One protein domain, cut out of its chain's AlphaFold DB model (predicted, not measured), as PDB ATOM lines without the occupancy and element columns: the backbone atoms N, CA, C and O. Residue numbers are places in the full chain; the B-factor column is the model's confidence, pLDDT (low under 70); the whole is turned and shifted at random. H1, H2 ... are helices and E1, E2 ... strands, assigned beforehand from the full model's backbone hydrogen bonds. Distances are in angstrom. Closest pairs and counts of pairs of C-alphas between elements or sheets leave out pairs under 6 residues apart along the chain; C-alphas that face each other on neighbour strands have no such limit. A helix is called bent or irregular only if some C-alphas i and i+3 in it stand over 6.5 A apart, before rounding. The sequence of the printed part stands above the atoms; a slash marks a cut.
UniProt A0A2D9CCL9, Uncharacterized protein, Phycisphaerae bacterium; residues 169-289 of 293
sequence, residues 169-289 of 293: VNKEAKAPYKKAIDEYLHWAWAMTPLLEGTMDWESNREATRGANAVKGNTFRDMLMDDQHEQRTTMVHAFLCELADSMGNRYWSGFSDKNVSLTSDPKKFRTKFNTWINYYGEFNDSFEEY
ATOM      1  N   VAL A 169     168.077  92.715 177.861       93.94
ATOM      2  CA  VAL A 169     167.736  93.658 178.928       93.94
ATOM      3  C   VAL A 169     169.014  94.221 179.542       93.94
ATOM      4  O   VAL A 169     169.836  93.453 180.054       93.94
ATOM      5  N   ASN A 170     169.140  95.543 179.557       94.81
ATOM      6  CA  ASN A 170     170.154  96.275 180.294       94.81
ATOM      7  C   ASN A 170     169.864  96.175 181.799       94.81
ATOM      8  O   ASN A 170     169.032  96.893 182.363       94.81
ATOM      9  N   LYS A 171     170.519  95.215 182.457       94.31
ATOM     10  CA  LYS A 171     170.292  94.926 183.879       94.31
ATOM     11  C   LYS A 171     170.782  96.051 184.785       94.31
ATOM     12  O   LYS A 171     170.178  96.258 185.832       94.31
ATOM     13  N   GLU A 172     171.837  96.753 184.389       95.00
ATOM     14  CA  GLU A 172     172.426  97.845 185.165       95.00
ATOM     15  C   GLU A 172     171.497  99.058 185.169       95.00
ATOM     16  O   GLU A 172     171.127  99.537 186.236       95.00
ATOM     17  N   ALA A 173     171.007  99.470 183.995       93.88
ATOM     18  CA  ALA A 173     170.039 100.558 183.874       93.88
ATOM     19  C   ALA A 173     168.704 100.238 184.567       93.88
ATOM     20  O   ALA A 173     168.058 101.130 185.113       93.88
ATOM     21  N   LYS A 174     168.285  98.965 184.569       96.25
ATOM     22  CA  LYS A 174     167.039  98.521 185.213       96.25
ATOM     23  C   LYS A 174     167.162  98.354 186.734       96.25
ATOM     24  O   LYS A 174     166.148  98.414 187.428       96.25
ATOM     25  N   ALA A 175     168.366  98.129 187.263       96.88
ATOM     26  CA  ALA A 175     168.577  97.790 188.674       96.88
ATOM     27  C   ALA A 175     167.975  98.802 189.675       96.88
ATOM     28  O   ALA A 175     167.310  98.338 190.607       96.88
ATOM     29  N   PRO A 176     168.105 100.136 189.489       97.06
ATOM     30  CA  PRO A 176     167.550 101.124 190.420       97.06
ATOM     31  C   PRO A 176     166.024 101.053 190.562       97.06
ATOM     32  O   PRO A 176     165.482 101.340 191.624       97.06
ATOM     33  N   TYR A 177     165.333 100.610 189.511       97.25
ATOM     34  CA  TYR A 177     163.872 100.612 189.432       97.25
ATOM     35  C   TYR A 177     163.242  99.300 189.897       97.25
ATOM     36  O   TYR A 177     162.022  99.181 189.912       97.25
ATOM     37  N   LYS A 178     164.035  98.280 190.253       96.25
ATOM     38  CA  LYS A 178     163.522  96.921 190.495       96.25
ATOM     39  C   LYS A 178     162.405  96.885 191.543       96.25
ATOM     40  O   LYS A 178     161.374  96.269 191.295       96.25
ATOM     41  N   LYS A 179     162.600  97.573 192.673       97.06
ATOM     42  CA  LYS A 179     161.601  97.652 193.749       97.06
ATOM     43  C   LYS A 179     160.317  98.340 193.269       97.06
ATOM     44  O   LYS A 179     159.243  97.769 193.409       97.06
ATOM     45  N   ALA A 180     160.453  99.501 192.631       97.19
ATOM     46  CA  ALA A 180     159.338 100.261 192.071       97.19
ATOM     47  C   ALA A 180     158.549  99.469 191.010       97.19
ATOM     48  O   ALA A 180     157.323  99.506 190.978       97.19
ATOM     49  N   ILE A 181     159.241  98.698 190.166       97.75
ATOM     50  CA  ILE A 181     158.625  97.815 189.168       97.75
ATOM     51  C   ILE A 181     157.823  96.697 189.839       97.75
ATOM     52  O   ILE A 181     156.717  96.402 189.388       97.75
ATOM     53  N   ASP A 182     158.361  96.067 190.888       97.69
ATOM     54  CA  ASP A 182     157.658  95.008 191.621       97.69
ATOM     55  C   ASP A 182     156.413  95.572 192.337       97.69
ATOM     56  O   ASP A 182     155.330  94.991 192.246       97.69
ATOM     57  N   GLU A 183     156.519  96.742 192.972       97.38
ATOM     58  CA  GLU A 183     155.384  97.445 193.592       97.38
ATOM     59  C   GLU A 183     154.322  97.841 192.557       97.38
ATOM     60  O   GLU A 183     153.127  97.617 192.764       97.38
ATOM     61  N   TYR A 184     154.746  98.360 191.403       97.56
ATOM     62  CA  TYR A 184     153.842  98.715 190.315       97.56
ATOM     63  C   TYR A 184     153.169  97.488 189.695       97.56
ATOM     64  O   TYR A 184     151.983  97.547 189.390       97.56
ATOM     65  N   LEU A 185     153.872  96.356 189.575       97.69
ATOM     66  CA  LEU A 185     153.286  95.083 189.149       97.69
ATOM     67  C   LEU A 185     152.182  94.630 190.113       97.69
ATOM     68  O   LEU A 185     151.108  94.227 189.665       97.69
ATOM     69  N   HIS A 186     152.437  94.688 191.424       96.50
ATOM     70  CA  HIS A 186     151.449  94.320 192.440       96.50
ATOM     71  C   HIS A 186     150.222  95.230 192.397       96.50
ATOM     72  O   HIS A 186     149.093  94.739 192.428       96.50
ATOM     73  N   TRP A 187     150.441  96.538 192.269       97.25
ATOM     74  CA  TRP A 187     149.366  97.508 192.107       97.25
ATOM     75  C   TRP A 187     148.569  97.263 190.821       97.25
ATOM     76  O   TRP A 187     147.349  97.140 190.874       97.25
ATOM     77  N   ALA A 188     149.243  97.099 189.680       97.12
ATOM     78  CA  ALA A 188     148.605  96.831 188.394       97.12
ATOM     79  C   ALA A 188     147.740  95.568 188.452       97.12
ATOM     80  O   ALA A 188     146.593  95.586 188.011       97.12
ATOM     81  N   TRP A 189     148.254  94.490 189.051       97.06
ATOM     82  CA  TRP A 189     147.502  93.255 189.267       97.06
ATOM     83  C   TRP A 189     146.238  93.488 190.105       97.06
ATOM     84  O   TRP A 189     145.155  93.064 189.708       97.06
ATOM     85  N   ALA A 190     146.356  94.197 191.231       95.69
ATOM     86  CA  ALA A 190     145.227  94.496 192.111       95.69
ATOM     87  C   ALA A 190     144.169  95.390 191.442       95.69
ATOM     88  O   ALA A 190     142.975  95.194 191.655       95.69
ATOM     89  N   MET A 191     144.597  96.339 190.605       94.94
ATOM     90  CA  MET A 191     143.706  97.259 189.890       94.94
ATOM     91  C   MET A 191     143.067  96.645 188.644       94.94
ATOM     92  O   MET A 191     142.056  97.156 188.165       94.94
ATOM     93  N   THR A 192     143.627  95.553 188.116       95.00
ATOM     94  CA  THR A 192     143.191  94.969 186.841       95.00
ATOM     95  C   THR A 192     141.691  94.656 186.805       95.00
ATOM     96  O   THR A 192     141.061  95.094 185.849       95.00
ATOM     97  N   PRO A 193     141.071  93.997 187.808       91.75
ATOM     98  CA  PRO A 193     139.635  93.698 187.755       91.75
ATOM     99  C   PRO A 193     138.742  94.947 187.726       91.75
ATOM    100  O   PRO A 193     137.666  94.921 187.135       91.75
ATOM    101  N   LEU A 194     139.185  96.044 188.354       91.19
ATOM    102  CA  LEU A 194     138.458  97.315 188.348       91.19
ATOM    103  C   LEU A 194     138.556  97.989 186.978       91.19
ATOM    104  O   LEU A 194     137.548  98.432 186.436       91.19
ATOM    105  N   LEU A 195     139.766  98.036 186.415       90.62
ATOM    106  CA  LEU A 195     140.020  98.661 185.121       90.62
ATOM    107  C   LEU A 195     139.379  97.867 183.983       90.62
ATOM    108  O   LEU A 195     138.715  98.466 183.145       90.62
ATOM    109  N   GLU A 196     139.491  96.536 184.001       87.50
ATOM    110  CA  GLU A 196     138.907  95.620 183.010       87.50
ATOM    111  C   GLU A 196     137.404  95.872 182.810       87.50
ATOM    112  O   GLU A 196     136.932  95.899 181.676       87.50
ATOM    113  N   GLY A 197     136.664  96.147 183.891       83.06
ATOM    114  CA  GLY A 197     135.233  96.464 183.830       83.06
ATOM    115  C   GLY A 197     134.891  97.809 183.174       83.06
ATOM    116  O   GLY A 197     133.740  98.026 182.806       83.06
ATOM    117  N   THR A 198     135.872  98.700 183.019       83.06
ATOM    118  CA  THR A 198     135.712 100.047 182.439       83.06
ATOM    119  C   THR A 198     136.317 100.196 181.043       83.06
ATOM    120  O   THR A 198     136.198 101.259 180.441       83.06
ATOM    121  N   MET A 199     136.969  99.153 180.520       85.69
ATOM    122  CA  MET A 199     137.639  99.199 179.222       85.69
ATOM    123  C   MET A 199     136.631  99.157 178.068       85.69
ATOM    124  O   MET A 199     135.872  98.202 177.903       85.69
ATOM    125  N   ASP A 200     136.697 100.166 177.207       85.19
ATOM    126  CA  ASP A 200     135.963 100.266 175.945       85.19
ATOM    127  C   ASP A 200     136.873 100.811 174.839       85.19
ATOM    128  O   ASP A 200     138.027 101.149 175.081       85.19
ATOM    129  N   TRP A 201     136.379 100.892 173.603       84.06
ATOM    130  CA  TRP A 201     137.204 101.306 172.466       84.06
ATOM    131  C   TRP A 201     137.850 102.693 172.634       84.06
ATOM    132  O   TRP A 201     139.015 102.864 172.274       84.06
ATOM    133  N   GLU A 202     137.121 103.667 173.183       87.44
ATOM    134  CA  GLU A 202     137.598 105.050 173.296       87.44
ATOM    135  C   GLU A 202     138.652 105.170 174.401       87.44
ATOM    136  O   GLU A 202     139.763 105.639 174.157       87.44
ATOM    137  N   SER A 203     138.352 104.656 175.595       89.00
ATOM    138  CA  SER A 203     139.280 104.649 176.731       89.00
ATOM    139  C   SER A 203     140.562 103.870 176.418       89.00
ATOM    140  O   SER A 203     141.665 104.321 176.721       89.00
ATOM    141  N   ASN A 204     140.438 102.748 175.713       89.25
ATOM    142  CA  ASN A 204     141.550 101.945 175.220       89.25
ATOM    143  C   ASN A 204     142.457 102.708 174.242       89.25
ATOM    144  O   ASN A 204     143.691 102.640 174.328       89.25
ATOM    145  N   ARG A 205     141.850 103.426 173.292       87.81
ATOM    146  CA  ARG A 205     142.564 104.245 172.309       87.81
ATOM    147  C   ARG A 205     143.304 105.394 172.987       87.81
ATOM    148  O   ARG A 205     144.474 105.618 172.670       87.81
ATOM    149  N   GLU A 206     142.652 106.086 173.913       90.25
ATOM    150  CA  GLU A 206     143.247 107.193 174.663       90.25
ATOM    151  C   GLU A 206     144.378 106.710 175.579       90.25
ATOM    152  O   GLU A 206     145.464 107.288 175.552       90.25
ATOM    153  N   ALA A 207     144.211 105.582 176.277       91.56
ATOM    154  CA  ALA A 207     145.275 104.983 177.084       91.56
ATOM    155  C   ALA A 207     146.507 104.615 176.241       91.56
ATOM    156  O   ALA A 207     147.636 104.956 176.592       91.56
ATOM    157  N   THR A 208     146.297 103.979 175.084       89.62
ATOM    158  CA  THR A 208     147.390 103.595 174.172       89.62
ATOM    159  C   THR A 208     148.126 104.823 173.623       89.62
ATOM    160  O   THR A 208     149.351 104.822 173.493       89.62
ATOM    161  N   ARG A 209     147.394 105.900 173.312       89.19
ATOM    162  CA  ARG A 209     147.976 107.177 172.875       89.19
ATOM    163  C   ARG A 209     148.764 107.856 173.987       89.19
ATOM    164  O   ARG A 209     149.901 108.253 173.742       89.19
ATOM    165  N   GLY A 210     148.186 107.942 175.184       89.56
ATOM    166  CA  GLY A 210     148.828 108.509 176.366       89.56
ATOM    167  C   GLY A 210     150.123 107.780 176.703       89.56
ATOM    168  O   GLY A 210     151.152 108.417 176.897       89.56
ATOM    169  N   ALA A 211     150.118 106.447 176.638       90.44
ATOM    170  CA  ALA A 211     151.298 105.647 176.933       90.44
ATOM    171  C   ALA A 211     152.498 105.967 176.036       90.44
ATOM    172  O   ALA A 211     153.631 106.032 176.509       90.44
ATOM    173  N   ASN A 212     152.266 106.236 174.749       85.38
ATOM    174  CA  ASN A 212     153.340 106.600 173.823       85.38
ATOM    175  C   ASN A 212     154.024 107.934 174.168       85.38
ATOM    176  O   ASN A 212     155.156 108.146 173.739       85.38
ATOM    177  N   ALA A 213     153.378 108.807 174.949       86.62
ATOM    178  CA  ALA A 213     153.973 110.053 175.434       86.62
ATOM    179  C   ALA A 213     154.823 109.867 176.707       86.62
ATOM    180  O   ALA A 213     155.599 110.750 177.057       86.62
ATOM    181  N   VAL A 214     154.706 108.722 177.388       89.25
ATOM    182  CA  VAL A 214     155.332 108.436 178.690       89.25
ATOM    183  C   VAL A 214     156.401 107.348 178.521       89.25
ATOM    184  O   VAL A 214     156.388 106.342 179.217       89.25
ATOM    185  N   LYS A 215     157.316 107.499 177.555       92.31
ATOM    186  CA  LYS A 215     158.404 106.536 177.279       92.31
ATOM    187  C   LYS A 215     159.758 107.053 177.789       92.31
ATOM    188  O   LYS A 215     159.942 108.250 177.989       92.31
ATOM    189  N   GLY A 216     160.717 106.154 178.003       93.06
ATOM    190  CA  GLY A 216     162.088 106.494 178.379       93.06
ATOM    191  C   GLY A 216     162.165 107.045 179.801       93.06
ATOM    192  O   GLY A 216     161.635 106.440 180.734       93.06
ATOM    193  N   ASN A 217     162.824 108.192 179.981       93.69
ATOM    194  CA  ASN A 217     163.021 108.791 181.307       93.69
ATOM    195  C   ASN A 217     161.700 109.158 181.995       93.69
ATOM    196  O   ASN A 217     161.540 108.850 183.167       93.69
ATOM    197  N   THR A 218     160.710 109.681 181.265       93.38
ATOM    198  CA  THR A 218     159.396 110.007 181.845       93.38
ATOM    199  C   THR A 218     158.694 108.767 182.409       93.38
ATOM    200  O   THR A 218     158.083 108.826 183.472       93.38
ATOM    201  N   PHE A 219     158.832 107.612 181.745       95.88
ATOM    202  CA  PHE A 219     158.326 106.347 182.286       95.88
ATOM    203  C   PHE A 219     159.052 105.941 183.568       95.88
ATOM    204  O   PHE A 219     158.442 105.461 184.519       95.88
ATOM    205  N   ARG A 220     160.377 106.100 183.576       96.06
ATOM    206  CA  ARG A 220     161.234 105.752 184.713       96.06
ATOM    207  C   ARG A 220     160.908 106.608 185.935       96.06
ATOM    208  O   ARG A 220     160.821 106.056 187.029       96.06
ATOM    209  N   ASP A 221     160.651 107.897 185.738       95.00
ATOM    210  CA  ASP A 221     160.216 108.812 186.794       95.00
ATOM    211  C   ASP A 221     158.841 108.395 187.343       95.00
ATOM    212  O   ASP A 221     158.679 108.251 188.554       95.00
ATOM    213  N   MET A 222     157.889 108.062 186.460       95.62
ATOM    214  CA  MET A 222     156.572 107.535 186.851       95.62
ATOM    215  C   MET A 222     156.667 106.238 187.668       95.62
ATOM    216  O   MET A 222     155.873 106.025 188.581       95.62
ATOM    217  N   LEU A 223     157.613 105.342 187.364       95.75
ATOM    218  CA  LEU A 223     157.793 104.129 188.168       95.75
ATOM    219  C   LEU A 223     158.147 104.476 189.620       95.75
ATOM    220  O   LEU A 223     157.624 103.838 190.536       95.75
ATOM    221  N   MET A 224     159.009 105.475 189.813       95.19
ATOM    222  CA  MET A 224     159.543 105.875 191.118       95.19
ATOM    223  C   MET A 224     158.578 106.729 191.948       95.19
ATOM    224  O   MET A 224     158.741 106.794 193.164       95.19
ATOM    225  N   ASP A 225     157.590 107.354 191.315       94.75
ATOM    226  CA  ASP A 225     156.539 108.130 191.973       94.75
ATOM    227  C   ASP A 225     155.243 107.305 192.053       94.75
ATOM    228  O   ASP A 225     154.615 106.986 191.041       94.75
ATOM    229  N   ASP A 226     154.836 106.917 193.265       90.81
ATOM    230  CA  ASP A 226     153.642 106.098 193.489       90.81
ATOM    231  C   ASP A 226     152.315 106.853 193.317       90.81
ATOM    232  O   ASP A 226     151.283 106.205 193.121       90.81
ATOM    233  N   GLN A 227     152.351 108.189 193.282       91.00
ATOM    234  CA  GLN A 227     151.197 109.058 193.043       91.00
ATOM    235  C   GLN A 227     151.164 109.636 191.626       91.00
ATOM    236  O   GLN A 227     150.294 110.454 191.318       91.00
ATOM    237  N   HIS A 228     152.073 109.216 190.744       92.62
ATOM    238  CA  HIS A 228     152.148 109.777 189.403       92.62
ATOM    239  C   HIS A 228     150.841 109.545 188.625       92.62
ATOM    240  O   HIS A 228     150.406 108.409 188.421       92.62
ATOM    241  N   GLU A 229     150.244 110.626 188.118       90.94
ATOM    242  CA  GLU A 229     148.923 110.630 187.465       90.94
ATOM    243  C   GLU A 229     148.813 109.637 186.291       90.94
ATOM    244  O   GLU A 229     147.771 109.023 186.067       90.94
ATOM    245  N   GLN A 230     149.918 109.414 185.574       91.56
ATOM    246  CA  GLN A 230     149.971 108.512 184.420       91.56
ATOM    247  C   GLN A 230     150.009 107.016 184.783       91.56
ATOM    248  O   GLN A 230     149.883 106.187 183.882       91.56
ATOM    249  N   ARG A 231     150.145 106.621 186.062       92.88
ATOM    250  CA  ARG A 231     150.229 105.194 186.453       92.88
ATOM    251  C   ARG A 231     149.012 104.397 186.000       92.88
ATOM    252  O   ARG A 231     149.172 103.275 185.512       92.88
ATOM    253  N   THR A 232     147.819 104.973 186.138       94.12
ATOM    254  CA  THR A 232     146.558 104.349 185.707       94.12
ATOM    255  C   THR A 232     146.486 104.247 184.193       94.12
ATOM    256  O   THR A 232     146.223 103.161 183.682       94.12
ATOM    257  N   THR A 233     146.803 105.328 183.473       93.56
ATOM    258  CA  THR A 233     146.864 105.345 182.004       93.56
ATOM    259  C   THR A 233     147.817 104.271 181.473       93.56
ATOM    260  O   THR A 233     147.471 103.530 180.556       93.56
ATOM    261  N   MET A 234     148.991 104.129 182.093       95.81
ATOM    262  CA  MET A 234     149.992 103.133 181.713       95.81
ATOM    263  C   MET A 234     149.555 101.695 182.015       95.81
ATOM    264  O   MET A 234     149.822 100.809 181.203       95.81
ATOM    265  N   VAL A 235     148.852 101.439 183.129       95.88
ATOM    266  CA  VAL A 235     148.269 100.106 183.375       95.88
ATOM    267  C   VAL A 235     147.150  99.818 182.394       95.88
ATOM    268  O   VAL A 235     147.127  98.724 181.844       95.88
ATOM    269  N   HIS A 236     146.258 100.772 182.127       94.62
ATOM    270  CA  HIS A 236     145.195 100.601 181.136       94.62
ATOM    271  C   HIS A 236     145.797 100.218 179.785       94.62
ATOM    272  O   HIS A 236     145.436  99.184 179.228       94.62
ATOM    273  N   ALA A 237     146.788 100.973 179.312       94.56
ATOM    274  CA  ALA A 237     147.500 100.663 178.079       94.56
ATOM    275  C   ALA A 237     148.135  99.259 178.119       94.56
ATOM    276  O   ALA A 237     148.021  98.504 177.155       94.56
ATOM    277  N   PHE A 238     148.739  98.863 179.243       95.94
ATOM    278  CA  PHE A 238     149.262  97.507 179.420       95.94
ATOM    279  C   PHE A 238     148.187  96.424 179.279       95.94
ATOM    280  O   PHE A 238     148.399  95.410 178.603       95.94
ATOM    281  N   LEU A 239     147.017  96.643 179.874       94.06
ATOM    282  CA  LEU A 239     145.887  95.727 179.775       94.06
ATOM    283  C   LEU A 239     145.376  95.609 178.334       94.06
ATOM    284  O   LEU A 239     144.961  94.518 177.943       94.06
ATOM    285  N   CYS A 240     145.482  96.668 177.522       91.12
ATOM    286  CA  CYS A 240     145.199  96.623 176.086       91.12
ATOM    287  C   CYS A 240     146.062  95.572 175.362       91.12
ATOM    288  O   CYS A 240     145.526  94.669 174.716       91.12
ATOM    289  N   GLU A 241     147.392  95.636 175.504       91.12
ATOM    290  CA  GLU A 241     148.302  94.664 174.868       91.12
ATOM    291  C   GLU A 241     148.142  93.253 175.441       91.12
ATOM    292  O   GLU A 241     148.264  92.254 174.719       91.12
ATOM    293  N   LEU A 242     147.879  93.140 176.746       92.44
ATOM    294  CA  LEU A 242     147.637  91.846 177.366       92.44
ATOM    295  C   LEU A 242     146.375  91.199 176.782       92.44
ATOM    296  O   LEU A 242     146.440  90.034 176.375       92.44
ATOM    297  N   ALA A 243     145.279  91.957 176.690       88.81
ATOM    298  CA  ALA A 243     144.008  91.518 176.127       88.81
ATOM    299  C   ALA A 243     144.158  91.048 174.675       88.81
ATOM    300  O   ALA A 243     143.704  89.949 174.343       88.81
ATOM    301  N   ASP A 244     144.849  91.821 173.833       86.25
ATOM    302  CA  ASP A 244     145.125  91.443 172.442       86.25
ATOM    303  C   ASP A 244     145.923  90.130 172.367       86.25
ATOM    304  O   ASP A 244     145.538  89.177 171.688       86.25
ATOM    305  N   SER A 245     146.959  89.986 173.201       87.44
ATOM    306  CA  SER A 245     147.753  88.752 173.265       87.44
ATOM    307  C   SER A 245     146.981  87.524 173.771       87.44
ATOM    308  O   SER A 245     147.446  86.386 173.627       87.44
ATOM    309  N   MET A 246     145.846  87.730 174.440       85.62
ATOM    310  CA  MET A 246     144.930  86.682 174.899       85.62
ATOM    311  C   MET A 246     143.810  86.404 173.889       85.62
ATOM    312  O   MET A 246     143.085  85.424 174.051       85.62
ATOM    313  N   GLY A 247     143.712  87.204 172.824       80.19
ATOM    314  CA  GLY A 247     142.639  87.122 171.842       80.19
ATOM    315  C   GLY A 247     141.293  87.552 172.420       80.19
ATOM    316  O   GLY A 247     140.269  86.994 172.030       80.19
ATOM    317  N   ASN A 248     141.282  88.486 173.376       80.56
ATOM    318  CA  ASN A 248     140.046  88.983 173.972       80.56
ATOM    319  C   ASN A 248     139.262  89.880 173.000       80.56
ATOM    320  O   ASN A 248     139.824  90.625 172.193       80.56
ATOM    321  N   ARG A 249     137.933  89.829 173.131       65.00
ATOM    322  CA  ARG A 249     136.946  90.500 172.269       65.00
ATOM    323  C   ARG A 249     137.100  92.019 172.130       65.00
ATOM    324  O   ARG A 249     136.675  92.573 171.122       65.00
ATOM    325  N   TYR A 250     137.696  92.699 173.108       63.69
ATOM    326  CA  TYR A 250     137.743  94.167 173.181       63.69
ATOM    327  C   TYR A 250     138.545  94.852 172.048       63.69
ATOM    328  O   TYR A 250     138.543  96.078 171.966       63.69
ATOM    329  N   TRP A 251     139.196  94.074 171.168       60.84
ATOM    330  CA  TRP A 251     140.160  94.555 170.165       60.84
ATOM    331  C   TRP A 251     139.971  93.984 168.761       60.84
ATOM    332  O   TRP A 251     140.121  94.699 167.772       60.84
ATOM    333  N   SER A 252     139.600  92.708 168.656       54.41
ATOM    334  CA  SER A 252     139.246  92.082 167.387       54.41
ATOM    335  C   SER A 252     137.750  91.806 167.409       54.41
ATOM    336  O   SER A 252     137.277  90.981 168.188       54.41
ATOM    337  N   GLY A 253     136.977  92.472 166.548       54.84
ATOM    338  CA  GLY A 253     135.529  92.244 166.391       54.84
ATOM    339  C   GLY A 253     135.147  90.834 165.902       54.84
ATOM    340  O   GLY A 253     134.058  90.647 165.377       54.84
ATOM    341  N   PHE A 254     136.050  89.863 166.046       54.66
ATOM    342  CA  PHE A 254     135.994  88.499 165.536       54.66
ATOM    343  C   PHE A 254     136.232  87.441 166.628       54.66
ATOM    344  O   PHE A 254     136.287  86.256 166.308       54.66
ATOM    345  N   SER A 255     136.410  87.839 167.895       64.38
ATOM    346  CA  SER A 255     136.610  86.900 169.004       64.38
ATOM    347  C   SER A 255     135.426  86.893 169.967       64.38
ATOM    348  O   SER A 255     135.074  87.920 170.544       64.38
ATOM    349  N   ASP A 256     134.865  85.708 170.207       64.75
ATOM    350  CA  ASP A 256     133.858  85.467 171.250       64.75
ATOM    351  C   ASP A 256     134.488  85.205 172.630       64.75
ATOM    352  O   ASP A 256     133.785  84.955 173.610       64.75
ATOM    353  N   LYS A 257     135.825  85.246 172.732       70.06
ATOM    354  CA  LYS A 257     136.536  84.987 173.987       70.06
ATOM    355  C   LYS A 257     136.536  86.229 174.869       70.06
ATOM    356  O   LYS A 257     137.044  87.286 174.491       70.06
ATOM    357  N   ASN A 258     136.009  86.057 176.076       76.12
ATOM    358  CA  ASN A 258     136.133  87.017 177.158       76.12
ATOM    359  C   ASN A 258     136.771  86.319 178.362       76.12
ATOM    360  O   ASN A 258     136.090  85.686 179.167       76.12
ATOM    361  N   VAL A 259     138.103  86.337 178.407       83.25
ATOM    362  CA  VAL A 259     138.886  85.727 179.482       83.25
ATOM    363  C   VAL A 259     139.385  86.838 180.391       83.25
ATOM    364  O   VAL A 259     140.012  87.768 179.891       83.25
ATOM    365  N   SER A 260     139.172  86.725 181.707       88.75
ATOM    366  CA  SER A 260     139.684  87.747 182.628       88.75
ATOM    367  C   SER A 260     141.194  87.913 182.474       88.75
ATOM    368  O   SER A 260     141.939  86.924 182.443       88.75
ATOM    369  N   LEU A 261     141.659  89.159 182.433       90.44
ATOM    370  CA  LEU A 261     143.082  89.487 182.291       90.44
ATOM    371  C   LEU A 261     143.944  89.003 183.472       90.44
ATOM    372  O   LEU A 261     145.157  88.860 183.330       90.44
ATOM    373  N   THR A 262     143.327  88.672 184.609       92.31
ATOM    374  CA  THR A 262     144.001  88.091 185.788       92.31
ATOM    375  C   THR A 262     143.954  86.558 185.844       92.31
ATOM    376  O   THR A 262     144.447  85.951 186.793       92.31
ATOM    377  N   SER A 263     143.400  85.893 184.828       91.75
ATOM    378  CA  SER A 263     143.268  84.426 184.804       91.75
ATOM    379  C   SER A 263     144.598  83.670 184.673       91.75
ATOM    380  O   SER A 263     144.692  82.521 185.103       91.75
ATOM    381  N   ASP A 264     145.632  84.299 184.105       92.50
ATOM    382  CA  ASP A 264     146.968  83.717 183.941       92.50
ATOM    383  C   ASP A 264     148.036  84.634 184.569       92.50
ATOM    384  O   ASP A 264     148.592  85.515 183.896       92.50
ATOM    385  N   PRO A 265     148.373  84.421 185.858       94.69
ATOM    386  CA  PRO A 265     149.378  85.216 186.560       94.69
ATOM    387  C   PRO A 265     150.761  85.171 185.908       94.69
ATOM    388  O   PRO A 265     151.515  86.149 185.946       94.69
ATOM    389  N   LYS A 266     151.116  84.035 185.293       95.12
ATOM    390  CA  LYS A 266     152.421  83.858 184.657       95.12
ATOM    391  C   LYS A 266     152.498  84.705 183.392       95.12
ATOM    392  O   LYS A 266     153.464  85.451 183.225       95.12
ATOM    393  N   LYS A 267     151.481  84.630 182.530       93.50
ATOM    394  CA  LYS A 267     151.412  85.430 181.302       93.50
ATOM    395  C   LYS A 267     151.344  86.921 181.606       93.50
ATOM    396  O   LYS A 267     152.101  87.669 180.984       93.50
ATOM    397  N   PHE A 268     150.539  87.336 182.588       96.44
ATOM    398  CA  PHE A 268     150.480  88.727 183.047       96.44
ATOM    399  C   PHE A 268     151.870  89.231 183.434       96.44
ATOM    400  O   PHE A 268     152.356  90.205 182.864       96.44
ATOM    401  N   ARG A 269     152.571  88.521 184.330       97.06
ATOM    402  CA  ARG A 269     153.912  88.917 184.784       97.06
ATOM    403  C   ARG A 269     154.931  88.939 183.648       97.06
ATOM    404  O   ARG A 269     155.764  89.844 183.598       97.06
ATOM    405  N   THR A 270     154.914  87.956 182.750       96.19
ATOM    406  CA  THR A 270     155.835  87.923 181.604       96.19
ATOM    407  C   THR A 270     155.593  89.108 180.671       96.19
ATOM    408  O   THR A 270     156.548  89.807 180.337       96.19
ATOM    409  N   LYS A 271     154.337  89.376 180.301       96.50
ATOM    410  CA  LYS A 271     153.978  90.501 179.428       96.50
ATOM    411  C   LYS A 271     154.256  91.847 180.081       96.50
ATOM    412  O   LYS A 271     154.849  92.700 179.433       96.50
ATOM    413  N   PHE A 272     153.942  91.997 181.365       97.69
ATOM    414  CA  PHE A 272     154.253  93.204 182.124       97.69
ATOM    415  C   PHE A 272     155.758  93.478 182.129       97.69
ATOM    416  O   PHE A 272     156.194  94.585 181.853       97.69
ATOM    417  N   ASN A 273     156.592  92.457 182.349       96.50
ATOM    418  CA  ASN A 273     158.043  92.636 182.288       96.50
ATOM    419  C   ASN A 273     158.537  93.066 180.901       96.50
ATOM    420  O   ASN A 273     159.419  93.921 180.815       96.50
ATOM    421  N   THR A 274     157.987  92.492 179.827       95.75
ATOM    422  CA  THR A 274     158.291  92.925 178.455       95.75
ATOM    423  C   THR A 274     157.878  94.380 178.231       95.75
ATOM    424  O   THR A 274     158.685  95.155 177.719       95.75
ATOM    425  N   TRP A 275     156.680  94.758 178.679       96.31
ATOM    426  CA  TRP A 275     156.147  96.118 178.610       96.31
ATOM    427  C   TRP A 275     157.046  97.118 179.345       96.31
ATOM    428  O   TRP A 275     157.473  98.112 178.763       96.31
ATOM    429  N   ILE A 276     157.416  96.822 180.596       97.44
ATOM    430  CA  ILE A 276     158.330  97.644 181.403       97.44
ATOM    431  C   ILE A 276     159.668  97.840 180.694       97.44
ATOM    432  O   ILE A 276     160.198  98.947 180.672       97.44
ATOM    433  N   ASN A 277     160.230  96.780 180.108       96.50
ATOM    434  CA  ASN A 277     161.501  96.890 179.396       96.50
ATOM    435  C   ASN A 277     161.391  97.770 178.146       96.50
ATOM    436  O   ASN A 277     162.340  98.477 177.817       96.50
ATOM    437  N   TYR A 278     160.252  97.721 177.454       94.75
ATOM    438  CA  TYR A 278     160.002  98.525 176.266       94.75
ATOM    439  C   TYR A 278     159.778 100.005 176.604       94.75
ATOM    440  O   TYR A 278     160.483 100.860 176.070       94.75
ATOM    441  N   TYR A 279     158.849 100.313 177.512       95.50
ATOM    442  CA  TYR A 279     158.525 101.694 177.881       95.50
ATOM    443  C   TYR A 279     159.608 102.355 178.730       95.50
ATOM    444  O   TYR A 279     159.881 103.536 178.558       95.50
ATOM    445  N   GLY A 280     160.287 101.588 179.583       95.62
ATOM    446  CA  GLY A 280     161.439 102.062 180.343       95.62
ATOM    447  C   GLY A 280     162.748 102.065 179.559       95.62
ATOM    448  O   GLY A 280     163.779 102.377 180.143       95.62
ATOM    449  N   GLU A 281     162.747 101.695 178.273       94.88
ATOM    450  CA  GLU A 281     163.945 101.623 177.421       94.88
ATOM    451  C   GLU A 281     165.108 100.874 178.091       94.88
ATOM    452  O   GLU A 281     166.258 101.302 178.077       94.88
ATOM    453  N   PHE A 282     164.794  99.749 178.731       95.75
ATOM    454  CA  PHE A 282     165.779  98.881 179.379       95.75
ATOM    455  C   PHE A 282     166.308  97.809 178.424       95.75
ATOM    456  O   PHE A 282     166.798  96.781 178.876       95.75
ATOM    457  N   ASN A 283     166.148  97.990 177.118       93.25
ATOM    458  CA  ASN A 283     166.505  97.017 176.098       93.25
ATOM    459  C   ASN A 283     167.631  97.573 175.228       93.25
ATOM    460  O   ASN A 283     167.446  98.587 174.564       93.25
ATOM    461  N   ASP A 284     168.740  96.848 175.164       89.62
ATOM    462  CA  ASP A 284     169.831  97.105 174.233       89.62
ATOM    463  C   ASP A 284     169.691  96.176 173.024       89.62
ATOM    464  O   ASP A 284     169.348  94.995 173.161       89.62
ATOM    465  N   SER A 285     169.951  96.708 171.832       87.62
ATOM    466  CA  SER A 285     169.919  95.948 170.581       87.62
ATOM    467  C   SER A 285     171.336  95.713 170.078       87.62
ATOM    468  O   SER A 285     172.111  96.652 169.939       87.62
ATOM    469  N   PHE A 286     171.655  94.458 169.782       84.81
ATOM    470  CA  PHE A 286     172.956  94.044 169.267       84.81
ATOM    471  C   PHE A 286     172.769  93.421 167.892       84.81
ATOM    472  O   PHE A 286     171.937  92.524 167.724       84.81
ATOM    473  N   GLU A 287     173.540  93.883 166.913       82.50
ATOM    474  CA  GLU A 287     173.650  93.188 165.638       82.50
ATOM    475  C   GLU A 287     174.616  92.013 165.806       82.50
ATOM    476  O   GLU A 287     175.796  92.182 166.110       82.50
ATOM    477  N   GLU A 288     174.090  90.806 165.651       85.81
ATOM    478  CA  GLU A 288     174.852  89.566 165.695       85.81
ATOM    479  C   GLU A 288     174.679  88.810 164.380       85.81
ATOM    480  O   GLU A 288     173.730  89.024 163.633       85.81
ATOM    481  N   TYR A 289     175.572  87.869 164.112       82.94
ATOM    482  CA  TYR A 289     175.517  87.033 162.923       82.94
ATOM    483  C   TYR A 289     175.137  85.611 163.319       82.94
ATOM    484  O   TYR A 289     175.748  85.014 164.206       82.94
TER     485      TYR A 289
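What this domain is: This is residues 169 to 289 of the 293 residues of an uncharacterized protein of Phycisphaerae bacterium (UniProt A0A2D9CCL9). Helix H4 runs through the middle of a small helical body, crossing between the long, kinked H1 on one side and H2 on the other, while H5 packs on H1 and H4. Short H3 packs on H1, the loop 247 to 264 leads from H4 back to H5, and strand E1 sticks out as an arm. The printed part has 121 residues, with five named helices followed by one named strand in the order H1 H2 H3 H4 H5 E1, and its class is mostly helix. It is compact, with a radius of gyration of the C-alphas of 14.7 A, and spans 43 by 42 by 26 A.

How they stand to each other: H1, residues 171 to 196, is irregular, with C-alphas 176 and 179 7.7 A apart, and has a kink of 61 degrees near residue 178. With residues 188 to 196 alone it touches the hub H4, residues 230 to 246, about perpendicular at 77 degrees; the closest C-alphas are those of Ala 188 and Val 235, 6.0 A apart. H2, residues 201 to 213, touches H4 at a steep tilt of 63 degrees, opposite ways, the closest C-alphas being those of Thr 208 and Ala 237, 4.9 A apart. H3, residues 217 to 224, touches H1, only just about perpendicular at 71 degrees; the C-alphas of Ala 180 and Met 224 come closest, at 5.7 A. H3 and H4 only just touch, with 3 pairs of C-alphas within 8 A, and only at the corner by their link, closest at Met 222 and Arg 231, 6.8 A. H5, residues 265 to 279, touches H4 at a steep tilt of 57 degrees, opposite ways, with the C-alphas of Leu 242 and Lys 271 closest at 6.8 A. H1 and H5 only just touch, with 3 pairs of C-alphas within 8 A. E1, residues 283 to 289, pairs with no named strand and is apart from H1, H2, H3 and H4. Every O i to N i+4 pair is within hydrogen-bond range in H3, H4 and H5, against 15 of 22 in H1 and 8 of 9 in H2.

Where its parts are: H1 begins at C-alpha 171 (170.292, 94.926, 183.879) and is 31.4 A long. H2 is 19.1 A, H4 24.3 A and H5 20.7 A long. H4 begins at C-alpha 230 (149.971, 108.512, 184.420). E1, 18.8 A long, ends at C-alpha 289 (175.517, 87.033, 162.923).

The domain as a whole: The two C-alphas farthest apart, those of Gly 197 and Tyr 289, are 46.4 A apart. The printed part has no cut. The link from H4 to H5, 18 residues, is long; the other links are tight. The mean pLDDT of the printed part is 89.9, and residues 249 to 256 are under 70.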